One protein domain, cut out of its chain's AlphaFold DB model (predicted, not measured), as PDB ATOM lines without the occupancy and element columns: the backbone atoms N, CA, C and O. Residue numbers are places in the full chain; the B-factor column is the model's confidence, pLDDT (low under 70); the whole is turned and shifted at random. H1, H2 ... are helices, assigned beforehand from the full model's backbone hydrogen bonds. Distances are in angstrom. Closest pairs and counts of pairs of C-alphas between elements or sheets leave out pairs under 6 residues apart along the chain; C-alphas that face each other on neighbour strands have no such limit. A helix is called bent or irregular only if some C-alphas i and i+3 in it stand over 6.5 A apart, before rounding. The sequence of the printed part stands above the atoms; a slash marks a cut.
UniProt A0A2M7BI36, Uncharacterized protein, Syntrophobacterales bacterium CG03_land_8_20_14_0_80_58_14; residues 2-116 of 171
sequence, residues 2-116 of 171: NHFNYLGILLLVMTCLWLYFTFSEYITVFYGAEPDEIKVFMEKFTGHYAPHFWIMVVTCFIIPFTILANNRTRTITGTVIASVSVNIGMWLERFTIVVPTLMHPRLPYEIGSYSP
ATOM      1  N   ASN A   2     222.559 163.413 135.612       72.88
ATOM      2  CA  ASN A   2     223.850 163.934 136.096       72.88
ATOM      3  C   ASN A   2     223.738 165.285 136.831       72.88
ATOM      4  O   ASN A   2     224.375 165.458 137.862       72.88
ATOM      5  N   HIS A   3     222.864 166.195 136.381       79.44
ATOM      6  CA  HIS A   3     222.674 167.512 137.011       79.44
ATOM      7  C   HIS A   3     222.282 167.432 138.503       79.44
ATOM      8  O   HIS A   3     222.901 168.078 139.340       79.44
ATOM      9  N   PHE A   4     221.327 166.566 138.862       80.25
ATOM     10  CA  PHE A   4     220.930 166.349 140.262       80.25
ATOM     11  C   PHE A   4     222.039 165.723 141.114       80.25
ATOM     12  O   PHE A   4     222.146 166.028 142.300       80.25
ATOM     13  N   ASN A   5     222.879 164.870 140.519       83.56
ATOM     14  CA  ASN A   5     224.045 164.323 141.206       83.56
ATOM     15  C   ASN A   5     225.068 165.420 141.522       83.56
ATOM     16  O   ASN A   5     225.566 165.459 142.644       83.56
ATOM     17  N   TYR A   6     225.344 166.327 140.579       88.94
ATOM     18  CA  TYR A   6     226.235 167.465 140.822       88.94
ATOM     19  C   TYR A   6     225.677 168.416 141.883       88.94
ATOM     20  O   TYR A   6     226.418 168.817 142.774       88.94
ATOM     21  N   LEU A   7     224.371 168.704 141.855       89.00
ATOM     22  CA  LEU A   7     223.703 169.489 142.900       89.00
ATOM     23  C   LEU A   7     223.800 168.824 144.279       89.00
ATOM     24  O   LEU A   7     224.075 169.497 145.268       89.00
ATOM     25  N   GLY A   8     223.618 167.503 144.356       88.56
ATOM     26  CA  GLY A   8     223.773 166.757 145.605       88.56
ATOM     27  C   GLY A   8     225.207 166.784 146.143       88.56
ATOM     28  O   GLY A   8     225.406 166.940 147.344       88.56
ATOM     29  N   ILE A   9     226.213 166.683 145.267       89.81
ATOM     30  CA  ILE A   9     227.628 166.825 145.657       89.81
ATOM     31  C   ILE A   9     227.910 168.247 146.142       89.81
ATOM     32  O   ILE A   9     228.555 168.415 147.171       89.81
ATOM     33  N   LEU A  10     227.412 169.264 145.433       93.12
ATOM     34  CA  LEU A  10     227.558 170.660 145.843       93.12
ATOM     35  C   LEU A  10     226.965 170.874 147.241       93.12
ATOM     36  O   LEU A  10     227.630 171.441 148.103       93.12
ATOM     37  N   LEU A  11     225.754 170.365 147.481       92.81
ATOM     38  CA  LEU A  11     225.097 170.444 148.783       92.81
ATOM     39  C   LEU A  11     225.915 169.737 149.875       92.81
ATOM     40  O   LEU A  11     226.105 170.306 150.944       92.81
ATOM     41  N   LEU A  12     226.462 168.550 149.592       92.81
ATOM     42  CA  LEU A  12     227.336 167.822 150.518       92.81
ATOM     43  C   LEU A  12     228.584 168.639 150.888       92.81
ATOM     44  O   LEU A  12     228.936 168.728 152.062       92.81
ATOM     45  N   VAL A  13     229.242 169.252 149.900       94.81
ATOM     46  CA  VAL A  13     230.419 170.102 150.135       94.81
ATOM     47  C   VAL A  13     230.050 171.308 150.997       94.81
ATOM     48  O   VAL A  13     230.769 171.611 151.947       94.81
ATOM     49  N   MET A  14     228.914 171.957 150.720       94.81
ATOM     50  CA  MET A  14     228.432 173.088 151.518       94.81
ATOM     51  C   MET A  14     228.111 172.682 152.959       94.81
ATOM     52  O   MET A  14     228.466 173.405 153.885       94.81
ATOM     53  N   THR A  15     227.525 171.503 153.171       93.06
ATOM     54  CA  THR A  15     227.293 170.935 154.505       93.06
ATOM     55  C   THR A  15     228.602 170.697 155.274       93.06
ATOM     56  O   THR A  15     228.689 171.015 156.460       93.06
ATOM     57  N   CYS A  16     229.641 170.170 154.620       93.88
ATOM     58  CA  CYS A  16     230.954 169.991 155.250       93.88
ATOM     59  C   CYS A  16     231.627 171.332 155.582       93.88
ATOM     60  O   CYS A  16     232.243 171.473 156.638       93.88
ATOM     61  N   LEU A  17     231.499 172.315 154.692       95.56
ATOM     62  CA  LEU A  17     232.012 173.667 154.898       95.56
ATOM     63  C   LEU A  17     231.300 174.361 156.064       95.56
ATOM     64  O   LEU A  17     231.958 174.987 156.893       95.56
ATOM     65  N   TRP A  18     229.981 174.201 156.167       94.44
ATOM     66  CA  TRP A  18     229.211 174.682 157.310       94.44
ATOM     67  C   TRP A  18     229.740 174.091 158.621       94.44
ATOM     68  O   TRP A  18     230.089 174.847 159.523       94.44
ATOM     69  N   LEU A  19     229.921 172.763 158.691       93.50
ATOM     70  CA  LEU A  19     230.489 172.111 159.878       93.50
ATOM     71  C   LEU A  19     231.863 172.689 160.240       93.50
ATOM     72  O   LEU A  19     232.133 172.910 161.416       93.50
ATOM     73  N   TYR A  20     232.722 172.936 159.247       93.50
ATOM     74  CA  TYR A  20     234.038 173.528 159.473       93.50
ATOM     75  C   TYR A  20     233.946 174.915 160.124       93.50
ATOM     76  O   TYR A  20     234.634 175.158 161.116       93.50
ATOM     77  N   PHE A  21     233.086 175.805 159.620       92.94
ATOM     78  CA  PHE A  21     232.919 177.136 160.210       92.94
ATOM     79  C   PHE A  21     232.326 177.077 161.611       92.94
ATOM     80  O   PHE A  21     232.872 177.699 162.520       92.94
ATOM     81  N   THR A  22     231.283 176.275 161.806       89.88
ATOM     82  CA  THR A  22     230.672 176.069 163.119       89.88
ATOM     83  C   THR A  22     231.692 175.521 164.123       89.88
ATOM     84  O   THR A  22     231.800 176.006 165.244       89.88
ATOM     85  N   PHE A  23     232.498 174.540 163.720       90.56
ATOM     86  CA  PHE A  23     233.553 173.985 164.563       90.56
ATOM     87  C   PHE A  23     234.655 175.009 164.873       90.56
ATOM     88  O   PHE A  23     235.096 175.104 166.018       90.56
ATOM     89  N   SER A  24     235.071 175.797 163.876       92.25
ATOM     90  CA  SER A  24     236.057 176.866 164.057       92.25
ATOM     91  C   SER A  24     235.569 177.922 165.047       92.25
ATOM     92  O   SER A  24     236.335 178.321 165.919       92.25
ATOM     93  N   GLU A  25     234.309 178.348 164.945       88.38
ATOM     94  CA  GLU A  25     233.698 179.306 165.870       88.38
ATOM     95  C   GLU A  25     233.742 178.779 167.310       88.38
ATOM     96  O   GLU A  25     234.226 179.463 168.213       88.38
ATOM     97  N   TYR A  26     233.330 177.527 167.523       85.94
ATOM     98  CA  TYR A  26     233.310 176.938 168.860       85.94
ATOM     99  C   TYR A  26     234.699 176.732 169.465       85.94
ATOM    100  O   TYR A  26     234.866 176.935 170.669       85.94
ATOM    101  N   ILE A  27     235.711 176.392 168.660       88.38
ATOM    102  CA  ILE A  27     237.102 176.351 169.138       88.38
ATOM    103  C   ILE A  27     237.572 177.742 169.551       88.38
ATOM    104  O   ILE A  27     238.202 177.881 170.599       88.38
ATOM    105  N   THR A  28     237.289 178.769 168.748       87.25
ATOM    106  CA  THR A  28     237.725 180.134 169.052       87.25
ATOM    107  C   THR A  28     237.090 180.650 170.341       87.25
ATOM    108  O   THR A  28     237.811 181.206 171.165       87.25
ATOM    109  N   VAL A  29     235.797 180.397 170.571       84.81
ATOM    110  CA  VAL A  29     235.116 180.755 171.833       84.81
ATOM    111  C   VAL A  29     235.718 179.999 173.022       84.81
ATOM    112  O   VAL A  29     236.003 180.592 174.062       84.81
ATOM    113  N   PHE A  30     235.978 178.697 172.866       83.00
ATOM    114  CA  PHE A  30     236.592 177.891 173.923       83.00
ATOM    115  C   PHE A  30     238.011 178.366 174.273       83.00
ATOM    116  O   PHE A  30     238.373 178.413 175.447       83.00
ATOM    117  N   TYR A  31     238.807 178.741 173.268       84.88
ATOM    118  CA  TYR A  31     240.170 179.239 173.460       84.88
ATOM    119  C   TYR A  31     240.214 180.676 173.999       84.88
ATOM    120  O   TYR A  31     241.083 180.994 174.807       84.88
ATOM    121  N   GLY A  32     239.287 181.540 173.569       84.12
ATOM    122  CA  GLY A  32     239.176 182.921 174.048       84.12
ATOM    123  C   GLY A  32     238.832 183.011 175.536       84.12
ATOM    124  O   GLY A  32     239.248 183.952 176.202       84.12
ATOM    125  N   ALA A  33     238.131 182.002 176.055       79.56
ATOM    126  CA  ALA A  33     237.840 181.785 177.468       79.56
ATOM    127  C   ALA A  33     237.232 182.980 178.233       79.56
ATOM    128  O   ALA A  33     237.352 183.070 179.458       79.56
ATOM    129  N   GLU A  34     236.538 183.874 177.528       82.31
ATOM    130  CA  GLU A  34     235.863 185.016 178.139       82.31
ATOM    131  C   GLU A  34     234.684 184.520 179.009       82.31
ATOM    132  O   GLU A  34     233.844 183.748 178.523       82.31
ATOM    133  N   PRO A  35     234.564 184.947 180.284       77.88
ATOM    134  CA  PRO A  35     233.560 184.418 181.212       77.88
ATOM    135  C   PRO A  35     232.109 184.603 180.758       77.88
ATOM    136  O   PRO A  35     231.248 183.800 181.123       77.88
ATOM    137  N   ASP A  36     231.826 185.658 179.994       75.31
ATOM    138  CA  ASP A  36     230.487 185.934 179.467       75.31
ATOM    139  C   ASP A  36     230.152 185.019 178.279       75.31
ATOM    140  O   ASP A  36     229.047 184.482 178.201       75.31
ATOM    141  N   GLU A  37     231.117 184.763 177.391       76.88
ATOM    142  CA  GLU A  37     230.918 183.914 176.210       76.88
ATOM    143  C   GLU A  37     230.866 182.426 176.571       76.88
ATOM    144  O   GLU A  37     230.035 181.690 176.035       76.88
ATOM    145  N   ILE A  38     231.681 181.983 177.537       80.69
ATOM    146  CA  ILE A  38     231.641 180.600 178.036       80.69
ATOM    147  C   ILE A  38     230.271 180.271 178.643       80.69
ATOM    148  O   ILE A  38     229.777 179.159 178.453       80.69
ATOM    149  N   LYS A  39     229.636 181.204 179.365       76.44
ATOM    150  CA  LYS A  39     228.304 180.970 179.954       76.44
ATOM    151  C   LYS A  39     227.261 180.705 178.871       76.44
ATOM    152  O   LYS A  39     226.549 179.705 178.950       76.44
ATOM    153  N   VAL A  40     227.239 181.538 177.830       75.00
ATOM    154  CA  VAL A  40     226.345 181.365 176.672       75.00
ATOM    155  C   VAL A  40     226.658 180.064 175.929       75.00
ATOM    156  O   VAL A  40     225.750 179.335 175.532       75.00
ATOM    157  N   PHE A  41     227.940 179.733 175.766       77.88
ATOM    158  CA  PHE A  41     228.377 178.483 175.144       77.88
ATOM    159  C   PHE A  41     227.888 177.247 175.919       77.88
ATOM    160  O   PHE A  41     227.300 176.339 175.330       77.88
ATOM    161  N   MET A  42     228.068 177.220 177.241       78.12
ATOM    162  CA  MET A  42     227.637 176.099 178.085       78.12
ATOM    163  C   MET A  42     226.116 175.944 178.105       78.12
ATOM    164  O   MET A  42     225.609 174.816 178.084       78.12
ATOM    165  N   GLU A  43     225.379 177.054 178.066       76.25
ATOM    166  CA  GLU A  43     223.921 177.029 177.983       76.25
ATOM    167  C   GLU A  43     223.419 176.495 176.627       76.25
ATOM    168  O   GLU A  43     222.436 175.749 176.581       76.25
ATOM    169  N   LYS A  44     224.129 176.792 175.529       75.31
ATOM    170  CA  LYS A  44     223.851 176.230 174.195       75.31
ATOM    171  C   LYS A  44     224.185 174.740 174.087       75.31
ATOM    172  O   LYS A  44     223.492 174.037 173.366       75.31
ATOM    173  N   PHE A  45     225.221 174.250 174.770       78.56
ATOM    174  CA  PHE A  45     225.640 172.841 174.681       78.56
ATOM    175  C   PHE A  45     224.897 171.908 175.644       78.56
ATOM    176  O   PHE A  45     224.571 170.776 175.278       78.56
ATOM    177  N   THR A  46     224.647 172.366 176.874       76.94
ATOM    178  CA  THR A  46     224.101 171.538 177.972       76.94
ATOM    179  C   THR A  46     222.923 172.169 178.711       76.94
ATOM    180  O   THR A  46     222.280 171.497 179.516       76.94
ATOM    181  N   GLY A  47     222.631 173.442 178.449       77.94
ATOM    182  CA  GLY A  47     221.540 174.166 179.091       77.94
ATOM    183  C   GLY A  47     220.208 174.025 178.360       77.94
ATOM    184  O   GLY A  47     219.969 173.101 177.581       77.94
ATOM    185  N   HIS A  48     219.319 174.985 178.611       77.25
ATOM    186  CA  HIS A  48     217.943 174.976 178.114       77.25
ATOM    187  C   HIS A  48     217.847 174.981 176.575       77.25
ATOM    188  O   HIS A  48     216.916 174.412 176.003       77.25
ATOM    189  N   TYR A  49     218.834 175.567 175.889       78.81
ATOM    190  CA  TYR A  49     218.871 175.661 174.427       78.81
ATOM    191  C   TYR A  49     219.594 174.489 173.743       78.81
ATOM    192  O   TYR A  49     219.597 174.420 172.511       78.81
ATOM    193  N   ALA A  50     220.121 173.523 174.505       81.75
ATOM    194  CA  ALA A  50     220.809 172.348 173.968       81.75
ATOM    195  C   ALA A  50     220.000 171.553 172.930       81.75
ATOM    196  O   ALA A  50     220.562 171.219 171.884       81.75
ATOM    197  N   PRO A  51     218.689 171.288 173.116       85.38
ATOM    198  CA  PRO A  51     217.913 170.569 172.107       85.38
ATOM    199  C   PRO A  51     217.923 171.271 170.742       85.38
ATOM    200  O   PRO A  51     218.070 170.612 169.718       85.38
ATOM    201  N   HIS A  52     217.838 172.604 170.719       86.19
ATOM    202  CA  HIS A  52     217.840 173.393 169.483       86.19
ATOM    203  C   HIS A  52     219.193 173.306 168.771       86.19
ATOM    204  O   HIS A  52     219.238 173.088 167.559       86.19
ATOM    205  N   PHE A  53     220.288 173.381 169.532       86.94
ATOM    206  CA  PHE A  53     221.641 173.228 169.009       86.94
ATOM    207  C   PHE A  53     221.879 171.832 168.408       86.94
ATOM    208  O   PHE A  53     222.350 171.707 167.277       86.94
ATOM    209  N   TRP A  54     221.500 170.765 169.115       88.06
ATOM    210  CA  TRP A  54     221.693 169.401 168.616       88.06
ATOM    211  C   TRP A  54     220.794 169.086 167.416       88.06
ATOM    212  O   TRP A  54     221.256 168.457 166.463       88.06
ATOM    213  N   ILE A  55     219.545 169.569 167.402       91.19
ATOM    214  CA  ILE A  55     218.665 169.436 166.229       91.19
ATOM    215  C   ILE A  55     219.263 170.177 165.029       91.19
ATOM    216  O   ILE A  55     219.256 169.631 163.924       91.19
ATOM    217  N   MET A  56     219.829 171.372 165.223       91.06
ATOM    218  CA  MET A  56     220.541 172.099 164.168       91.06
ATOM    219  C   MET A  56     221.698 171.263 163.603       91.06
ATOM    220  O   MET A  56     221.768 171.074 162.394       91.06
ATOM    221  N   VAL A  57     222.565 170.686 164.443       90.81
ATOM    222  CA  VAL A  57     223.680 169.837 163.971       90.81
ATOM    223  C   VAL A  57     223.168 168.606 163.211       90.81
ATOM    224  O   VAL A  57     223.704 168.243 162.161       90.81
ATOM    225  N   VAL A  58     222.100 167.973 163.700       92.88
ATOM    226  CA  VAL A  58     221.504 166.807 163.036       92.88
ATOM    227  C   VAL A  58     220.938 167.178 161.664       92.88
ATOM    228  O   VAL A  58     221.165 166.462 160.690       92.88
ATOM    229  N   THR A  59     220.235 168.304 161.571       91.62
ATOM    230  CA  THR A  59     219.530 168.723 160.351       91.62
ATOM    231  C   THR A  59     220.437 169.390 159.315       91.62
ATOM    232  O   THR A  59     220.240 169.155 158.119       91.62
ATOM    233  N   CYS A  60     221.455 170.144 159.742       91.25
ATOM    234  CA  CYS A  60     222.449 170.774 158.866       91.25
ATOM    235  C   CYS A  60     223.562 169.826 158.419       91.25
ATOM    236  O   CYS A  60     224.077 170.003 157.315       91.25
ATOM    237  N   PHE A  61     223.945 168.847 159.250       91.62
ATOM    238  CA  PHE A  61     225.086 167.973 158.970       91.62
ATOM    239  C   PHE A  61     224.720 166.492 158.906       91.62
ATOM    240  O   PHE A  61     224.873 165.888 157.849       91.62
ATOM    241  N   ILE A  62     224.204 165.888 159.978       92.75
ATOM    242  CA  ILE A  62     224.063 164.418 160.052       92.75
ATOM    243  C   ILE A  62     223.133 163.863 158.961       92.75
ATOM    244  O   ILE A  62     223.508 162.942 158.233       92.75
ATOM    245  N   ILE A  63     221.935 164.425 158.809       91.56
ATOM    246  CA  ILE A  63     220.954 163.998 157.801       91.56
ATOM    247  C   ILE A  63     221.485 164.207 156.369       91.56
ATOM    248  O   ILE A  63     221.557 163.232 155.617       91.56
ATOM    249  N   PRO A  64     221.894 165.423 155.953       90.94
ATOM    250  CA  PRO A  64     222.394 165.635 154.596       90.94
ATOM    251  C   PRO A  64     223.672 164.842 154.314       90.94
ATOM    252  O   PRO A  64     223.778 164.245 153.244       90.94
ATOM    253  N   PHE A  65     224.606 164.748 155.264       92.62
ATOM    254  CA  PHE A  65     225.839 163.982 155.090       92.62
ATOM    255  C   PHE A  65     225.555 162.488 154.899       92.62
ATOM    256  O   PHE A  65     226.045 161.893 153.943       92.62
ATOM    257  N   THR A  66     224.719 161.876 155.743       91.69
ATOM    258  CA  THR A  66     224.399 160.438 155.634       91.69
ATOM    259  C   THR A  66     223.679 160.090 154.330       91.69
ATOM    260  O   THR A  66     223.975 159.059 153.723       91.69
ATOM    261  N   ILE A  67     222.778 160.957 153.860       89.88
ATOM    262  CA  ILE A  67     222.031 160.747 152.612       89.88
ATOM    263  C   ILE A  67     222.911 160.990 151.380       89.88
ATOM    264  O   ILE A  67     222.832 160.227 150.414       89.88
ATOM    265  N   LEU A  68     223.738 162.039 151.381       88.44
ATOM    266  CA  LEU A  68     224.486 162.472 150.195       88.44
ATOM    267  C   LEU A  68     225.862 161.807 150.061       88.44
ATOM    268  O   LEU A  68     226.363 161.702 148.939       88.44
ATOM    269  N   ALA A  69     226.464 161.330 151.159       88.81
ATOM    270  CA  ALA A  69     227.746 160.619 151.124       88.81
ATOM    271  C   ALA A  69     227.634 159.242 150.453       88.81
ATOM    272  O   ALA A  69     228.606 158.741 149.885       88.81
ATOM    273  N   ASN A  70     226.452 158.623 150.483       86.81
ATOM    274  CA  ASN A  70     226.222 157.344 149.830       86.81
ATOM    275  C   ASN A  70     225.625 157.539 148.425       86.81
ATOM    276  O   ASN A  70     224.508 158.026 148.245       86.81
ATOM    277  N   ASN A  71     226.354 157.070 147.408       77.44
ATOM    278  CA  ASN A  71     225.924 157.122 146.008       77.44
ATOM    279  C   ASN A  71     224.579 156.414 145.751       77.44
ATOM    280  O   ASN A  71     223.907 156.748 144.778       77.44
ATOM    281  N   ARG A  72     224.172 155.453 146.597       78.38
ATOM    282  CA  ARG A  72     222.884 154.746 146.460       78.38
ATOM    283  C   ARG A  72     221.690 155.571 146.940       78.38
ATOM    284  O   ARG A  72     220.598 155.414 146.407       78.38
ATOM    285  N   THR A  73     221.883 156.427 147.941       80.12
ATOM    286  CA  THR A  73     220.825 157.266 148.532       80.12
ATOM    287  C   THR A  73     220.760 158.657 147.913       80.12
ATOM    288  O   THR A  73     219.755 159.346 148.085       80.12
ATOM    289  N   ARG A  74     221.771 159.044 147.120       81.06
ATOM    290  CA  ARG A  74     221.798 160.269 146.305       81.06
ATOM    291  C   ARG A  74     220.867 160.178 145.086       81.06
ATOM    292  O   ARG A  74     221.281 160.268 143.932       81.06
ATOM    293  N   THR A  75     219.585 159.967 145.356       85.94
ATOM    294  CA  THR A  75     218.490 160.022 144.382       85.94
ATOM    295  C   THR A  75     217.820 161.395 144.428       85.94
ATOM    296  O   THR A  75     218.091 162.194 145.320       85.94
ATOM    297  N   ILE A  76     216.915 161.684 143.486       85.50
ATOM    298  CA  ILE A  76     216.168 162.957 143.454       85.50
ATOM    299  C   ILE A  76     215.448 163.190 144.790       85.50
ATOM    300  O   ILE A  76     215.579 164.256 145.387       85.50
ATOM    301  N   THR A  77     214.756 162.169 145.301       87.81
ATOM    302  CA  THR A  77     214.052 162.235 146.586       87.81
ATOM    303  C   THR A  77     215.019 162.426 147.753       87.81
ATOM    304  O   THR A  77     214.756 163.250 148.624       87.81
ATOM    305  N   GLY A  78     216.163 161.728 147.750       87.88
ATOM    306  CA  GLY A  78     217.192 161.885 148.783       87.88
ATOM    307  C   GLY A  78     217.760 163.305 148.837       87.88
ATOM    308  O   GLY A  78     217.818 163.904 149.909       87.88
ATOM    309  N   THR A  79     218.099 163.886 147.684       89.00
ATOM    310  CA  THR A  79     218.619 165.260 147.602       89.00
ATOM    311  C   THR A  79     217.587 166.299 148.053       89.00
ATOM    312  O   THR A  79     217.962 167.272 148.701       89.00
ATOM    313  N   VAL A  80     216.295 166.094 147.768       91.62
ATOM    314  CA  VAL A  80     215.218 166.987 148.238       91.62
ATOM    315  C   VAL A  80     215.021 166.884 149.752       91.62
ATOM    316  O   VAL A  80     214.894 167.901 150.423       91.62
ATOM    317  N   ILE A  81     215.038 165.674 150.319       92.19
ATOM    318  CA  ILE A  81     214.945 165.497 151.778       92.19
ATOM    319  C   ILE A  81     216.137 166.174 152.468       92.19
ATOM    320  O   ILE A  81     215.955 166.900 153.445       92.19
ATOM    321  N   ALA A  82     217.345 165.985 151.929       92.06
ATOM    322  CA  ALA A  82     218.547 166.632 152.439       92.06
ATOM    323  C   ALA A  82     218.453 168.165 152.358       92.06
ATOM    324  O   ALA A  82     218.770 168.841 153.333       92.06
ATOM    325  N   SER A  83     217.973 168.729 151.243       92.88
ATOM    326  CA  SER A  83     217.861 170.186 151.094       92.88
ATOM    327  C   SER A  83     216.812 170.796 152.025       92.88
ATOM    328  O   SER A  83     217.064 171.849 152.614       92.88
ATOM    329  N   VAL A  84     215.663 170.140 152.217       94.00
ATOM    330  CA  VAL A  84     214.636 170.589 153.170       94.00
ATOM    331  C   VAL A  84     215.171 170.538 154.601       94.00
ATOM    332  O   VAL A  84     215.022 171.510 155.339       94.00
ATOM    333  N   SER A  85     215.858 169.451 154.971       93.62
ATOM    334  CA  SER A  85     216.514 169.320 156.278       93.62
ATOM    335  C   SER A  85     217.510 170.453 156.526       93.62
ATOM    336  O   SER A  85     217.454 171.094 157.574       93.62
ATOM    337  N   VAL A  86     218.372 170.754 155.547       94.12
ATOM    338  CA  VAL A  86     219.341 171.855 155.653       94.12
ATOM    339  C   VAL A  86     218.635 173.197 155.829       94.12
ATOM    340  O   VAL A  86     219.037 173.969 156.686       94.12
ATOM    341  N   ASN A  87     217.559 173.482 155.089       93.38
ATOM    342  CA  ASN A  87     216.825 174.746 155.252       93.38
ATOM    343  C   ASN A  87     216.264 174.918 156.673       93.38
ATOM    344  O   ASN A  87     216.375 176.000 157.248       93.38
ATOM    345  N   ILE A  88     215.703 173.851 157.253       92.50
ATOM    346  CA  ILE A  88     215.221 173.861 158.642       92.50
ATOM    347  C   ILE A  88     216.389 174.088 159.608       92.50
ATOM    348  O   ILE A  88     216.290 174.921 160.509       92.50
ATOM    349  N   GLY A  89     217.508 173.393 159.400       91.12
ATOM    350  CA  GLY A  89     218.702 173.544 160.226       91.12
ATOM    351  C   GLY A  89     219.302 174.951 160.168       91.12
ATOM    352  O   GLY A  89     219.616 175.520 161.209       91.12
ATOM    353  N   MET A  90     219.379 175.568 158.987       92.94
ATOM    354  CA  MET A  90     219.880 176.940 158.822       92.94
ATOM    355  C   MET A  90     218.966 177.972 159.493       92.94
ATOM    356  O   MET A  90     219.434 178.977 160.031       92.94
ATOM    357  N   TRP A  91     217.652 177.729 159.500       90.50
ATOM    358  CA  TRP A  91     216.721 178.555 160.265       90.50
ATOM    359  C   TRP A  91     216.948 178.405 161.779       90.50
ATOM    360  O   TRP A  91     217.035 179.410 162.490       90.50
ATOM    361  N   LEU A  92     217.139 177.172 162.264       88.00
ATOM    362  CA  LEU A  92     217.484 176.899 163.666       88.00
ATOM    363  C   LEU A  92     218.842 177.483 164.069       88.00
ATOM    364  O   LEU A  92     218.995 177.925 165.208       88.00
ATOM    365  N   GLU A  93     219.811 177.532 163.158       88.75
ATOM    366  CA  GLU A  93     221.094 178.197 163.385       88.75
ATOM    367  C   GLU A  93     220.890 179.679 163.689       88.75
ATOM    368  O   GLU A  93     221.375 180.180 164.705       88.75
ATOM    369  N   ARG A  94     220.104 180.385 162.866       87.69
ATOM    370  CA  ARG A  94     219.785 181.798 163.114       87.69
ATOM    371  C   ARG A  94     219.056 181.987 164.444       87.69
ATOM    372  O   ARG A  94     219.401 182.904 165.185       87.69
ATOM    373  N   PHE A  95     218.127 181.098 164.788       85.19
ATOM    374  CA  PHE A  95     217.456 181.122 166.090       85.19
ATOM    375  C   PHE A  95     218.442 180.938 167.260       85.19
ATOM    376  O   PHE A  95     218.427 181.714 168.215       85.19
ATOM    377  N   THR A  96     219.349 179.963 167.159       83.31
ATOM    378  CA  THR A  96     220.321 179.604 168.210       83.31
ATOM    379  C   THR A  96     221.448 180.632 168.357       83.31
ATOM    380  O   THR A  96     222.073 180.726 169.414       83.31
ATOM    381  N   ILE A  97     221.718 181.436 167.328       83.56
ATOM    382  CA  ILE A  97     222.640 182.574 167.424       83.56
ATOM    383  C   ILE A  97     221.943 183.771 168.073       83.56
ATOM    384  O   ILE A  97     222.497 184.361 168.997       83.56
ATOM    385  N   VAL A  98     220.739 184.127 167.622       83.69
ATOM    386  CA  VAL A  98     220.062 185.357 168.062       83.69
ATOM    387  C   VAL A  98     219.521 185.224 169.483       83.69
ATOM    388  O   VAL A  98     219.835 186.060 170.327       83.69
ATOM    389  N   VAL A  99     218.750 184.172 169.783       80.56
ATOM    390  CA  VAL A  99     218.014 184.087 171.054       80.56
ATOM    391  C   VAL A  99     218.959 184.030 172.260       80.56
ATOM    392  O   VAL A  99     218.911 184.958 173.062       80.56
ATOM    393  N   PRO A 100     219.885 183.062 172.398       75.69
ATOM    394  CA  PRO A 100     220.729 182.965 173.593       75.69
ATOM    395  C   PRO A 100     221.617 184.198 173.815       75.69
ATOM    396  O   PRO A 100     221.853 184.590 174.955       75.69
ATOM    397  N   THR A 101     222.059 184.843 172.731       75.88
ATOM    398  CA  THR A 101     222.863 186.073 172.795       75.88
ATOM    399  C   THR A 101     222.057 187.249 173.349       75.88
ATOM    400  O   THR A 101     222.584 188.036 174.129       75.88
ATOM    401  N   LEU A 102     220.771 187.364 172.999       74.75
ATOM    402  CA  LEU A 102     219.879 188.382 173.569       74.75
ATOM    403  C   LEU A 102     219.499 188.082 175.026       74.75
ATOM    404  O   LEU A 102     219.262 189.003 175.801       74.75
ATOM    405  N   MET A 103     219.448 186.802 175.388       72.12
ATOM    406  CA  MET A 103     219.093 186.339 176.729       72.12
ATOM    407  C   MET A 103     220.188 186.572 177.774       72.12
ATOM    408  O   MET A 103     219.888 186.606 178.965       72.12
ATOM    409  N   HIS A 104     221.436 186.759 177.338       69.25
ATOM    410  CA  HIS A 104     222.597 186.999 178.199       69.25
ATOM    411  C   HIS A 104     223.233 188.365 177.895       69.25
ATOM    412  O   HIS A 104     224.355 188.431 177.383       69.25
ATOM    413  N   PRO A 105     222.533 189.482 178.175       71.56
ATOM    414  CA  PRO A 105     223.098 190.805 177.969       71.56
ATOM    415  C   PRO A 105     224.282 191.038 178.918       71.56
ATOM    416  O   PRO A 105     224.268 190.629 180.076       71.56
ATOM    417  N   ARG A 106     225.303 191.766 178.448       69.12
ATOM    418  CA  ARG A 106     226.482 192.134 179.264       69.12
ATOM    419  C   ARG A 106     226.143 193.080 180.427       69.12
ATOM    420  O   ARG A 106     226.940 193.261 181.340       69.12
ATOM    421  N   LEU A 107     224.976 193.719 180.367       72.69
ATOM    422  CA  LEU A 107     224.427 194.592 181.402       72.69
ATOM    423  C   LEU A 107     223.393 193.811 182.229       72.69
ATOM    424  O   LEU A 107     222.676 192.995 181.655       72.69
ATOM    425  N   PRO A 108     223.264 194.078 183.543       67.00
ATOM    426  CA  PRO A 108     222.321 193.391 184.423       67.00
ATOM    427  C   PRO A 108     220.883 193.854 184.138       67.00
ATOM    428  O   PRO A 108     220.324 194.686 184.849       67.00
ATOM    429  N   TYR A 109     220.306 193.355 183.049       68.25
ATOM    430  CA  TYR A 109     218.900 193.510 182.689       68.25
ATOM    431  C   TYR A 109     218.136 192.227 183.038       68.25
ATOM    432  O   TYR A 109     218.743 191.164 183.178       68.25
ATOM    433  N   GLU A 110     216.814 192.311 183.200       62.25
ATOM    434  CA  GLU A 110     216.011 191.126 183.505       62.25
ATOM    435  C   GLU A 110     216.080 190.095 182.374       62.25
ATOM    436  O   GLU A 110     215.876 190.396 181.196       62.25
ATOM    437  N   ILE A 111     216.375 188.856 182.759       66.50
ATOM    438  CA  ILE A 111     216.438 187.705 181.868       66.50
ATOM    439  C   ILE A 111     214.991 187.295 181.587       66.50
ATOM    440  O   ILE A 111     214.308 186.765 182.462       66.50
ATOM    441  N   GLY A 112     214.497 187.594 180.384       65.12
ATOM    442  CA  GLY A 112     213.173 187.147 179.942       65.12
ATOM    443  C   GLY A 112     213.125 185.641 179.668       65.12
ATOM    444  O   GLY A 112     214.026 184.888 180.008       65.12
ATOM    445  N   SER A 113     212.093 185.168 178.986       68.88
ATOM    446  CA  SER A 113     212.119 183.878 178.291       68.88
ATOM    447  C   SER A 113     211.451 184.104 176.948       68.88
ATOM    448  O   SER A 113     210.295 184.528 176.919       68.88
ATOM    449  N   TYR A 114     212.167 183.893 175.843       73.31
ATOM    450  CA  TYR A 114     211.582 184.097 174.521       73.31
ATOM    451  C   TYR A 114     210.752 182.879 174.120       73.31
ATOM    452  O   TYR A 114     211.282 181.786 173.924       73.31
ATOM    453  N   SER A 115     209.449 183.088 173.961       76.88
ATOM    454  CA  SER A 115     208.539 182.126 173.349       76.88
ATOM    455  C   SER A 115     207.800 182.817 172.206       76.88
ATOM    456  O   SER A 115     207.077 183.783 172.475       76.88
ATOM    457  N   PRO A 116     207.953 182.354 170.954       80.94
ATOM    458  CA  PRO A 116     207.340 183.014 169.817       80.94
ATOM    459  C   PRO A 116     205.815 182.975 169.925       80.94
ATOM    460  O   PRO A 116     205.193 181.926 170.120       80.94
TER     461      PRO A 116
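AT A GLANCE: This is residues 2 to 116 of the 171 residues of an uncharacterized protein of Syntrophobacterales bacterium CG03_land_8_20_14_0_80_58_14 (UniProt A0A2M7BI36). The long helix H1 and the helical hairpin H3 and H4 make an elongated three-helix bundle, in which H1 spreads away from the hairpin toward its own last residues and the short helix H2 bridges the gap at that open end, between H1 and H4. The bundle is up and down, each helix running against the one before it, and a tail without a named element, residues 104 to 116, loops round past the end of H4 and turns back. The printed part has 115 residues with four named helices, in the order H1, H2, H3, H4, and no named strand; its class is all helix. It is loose, with a radius of gyration of the C-alphas of 16.8 A, and spans 56 by 33 by 19 A.

HOW THE PARTS SIT: H1, residues 2 to 32, touches H3, residues 50 to 69, with its residues 8 to 19 alone; the closest C-alphas, those of Thr 15 and Phe 61, are 5.8 A apart. These two run opposite ways at a steep tilt of 36 degrees, only just past shallow. With residues 4 to 11 alone H1 touches H4, residues 76 to 103, the same way at a shallow tilt of 22 degrees; the closest C-alphas, those of Gly 8 and Thr 79, are 5.7 A apart. H3 and H4 form a helical hairpin and touch with 39 pairs of C-alphas within 8 A, at a shallow tilt of 24 degrees, opposite ways; the closest are Pro 64 and Ala 82, 4.5 A. H2, residues 35 to 46, touches residues 29 to 30 of H1 at a steep tilt of 46 degrees, the closest C-alphas being those of Val 29 and Glu 37, 6.8 A apart. H2 also touches H4, at a steep tilt of 40 degrees, with the C-alphas of Val 40 and Pro 100 closest at 6.6 A. H2 and H3 touch only at the corner by their link, where the C-alphas of Lys 44 and Ala 50 are 4.9 A apart. In H1 every O i to N i+4 pair is within hydrogen-bond range; the counts are 7 of 8 in H2, 14 of 16 in H3 and 22 of 24 in H4.

IN THESE COORDINATES: H1 begins at C-alpha 2, (223.850, 163.934, 136.096), and is 45.1 A long to C-alpha 32, (239.176, 182.921, 174.048). H2 measures 16.3 A. H3 measures 26.6 A, has a kink of 27 degrees near residue 57, and is irregular, with C-alphas 60 and 63 7.0 A apart. H4 measures 40.8 A and ends at C-alpha 103, (219.093, 186.339, 176.729); it is neither bent nor irregular, but only just: C-alphas 97 and 100 are 6.5 A apart.

THE WHOLE: The two C-alphas farthest apart, those of Asn 2 and Pro 108, are 56.6 A from each other. The printed part has no cut; the links H1 to H2 and H2 to H3 are tight, and H3 to H4 is short. The mean pLDDT of the printed part is 84.5, and residues 104, 106 and 108 to 113 are under 70.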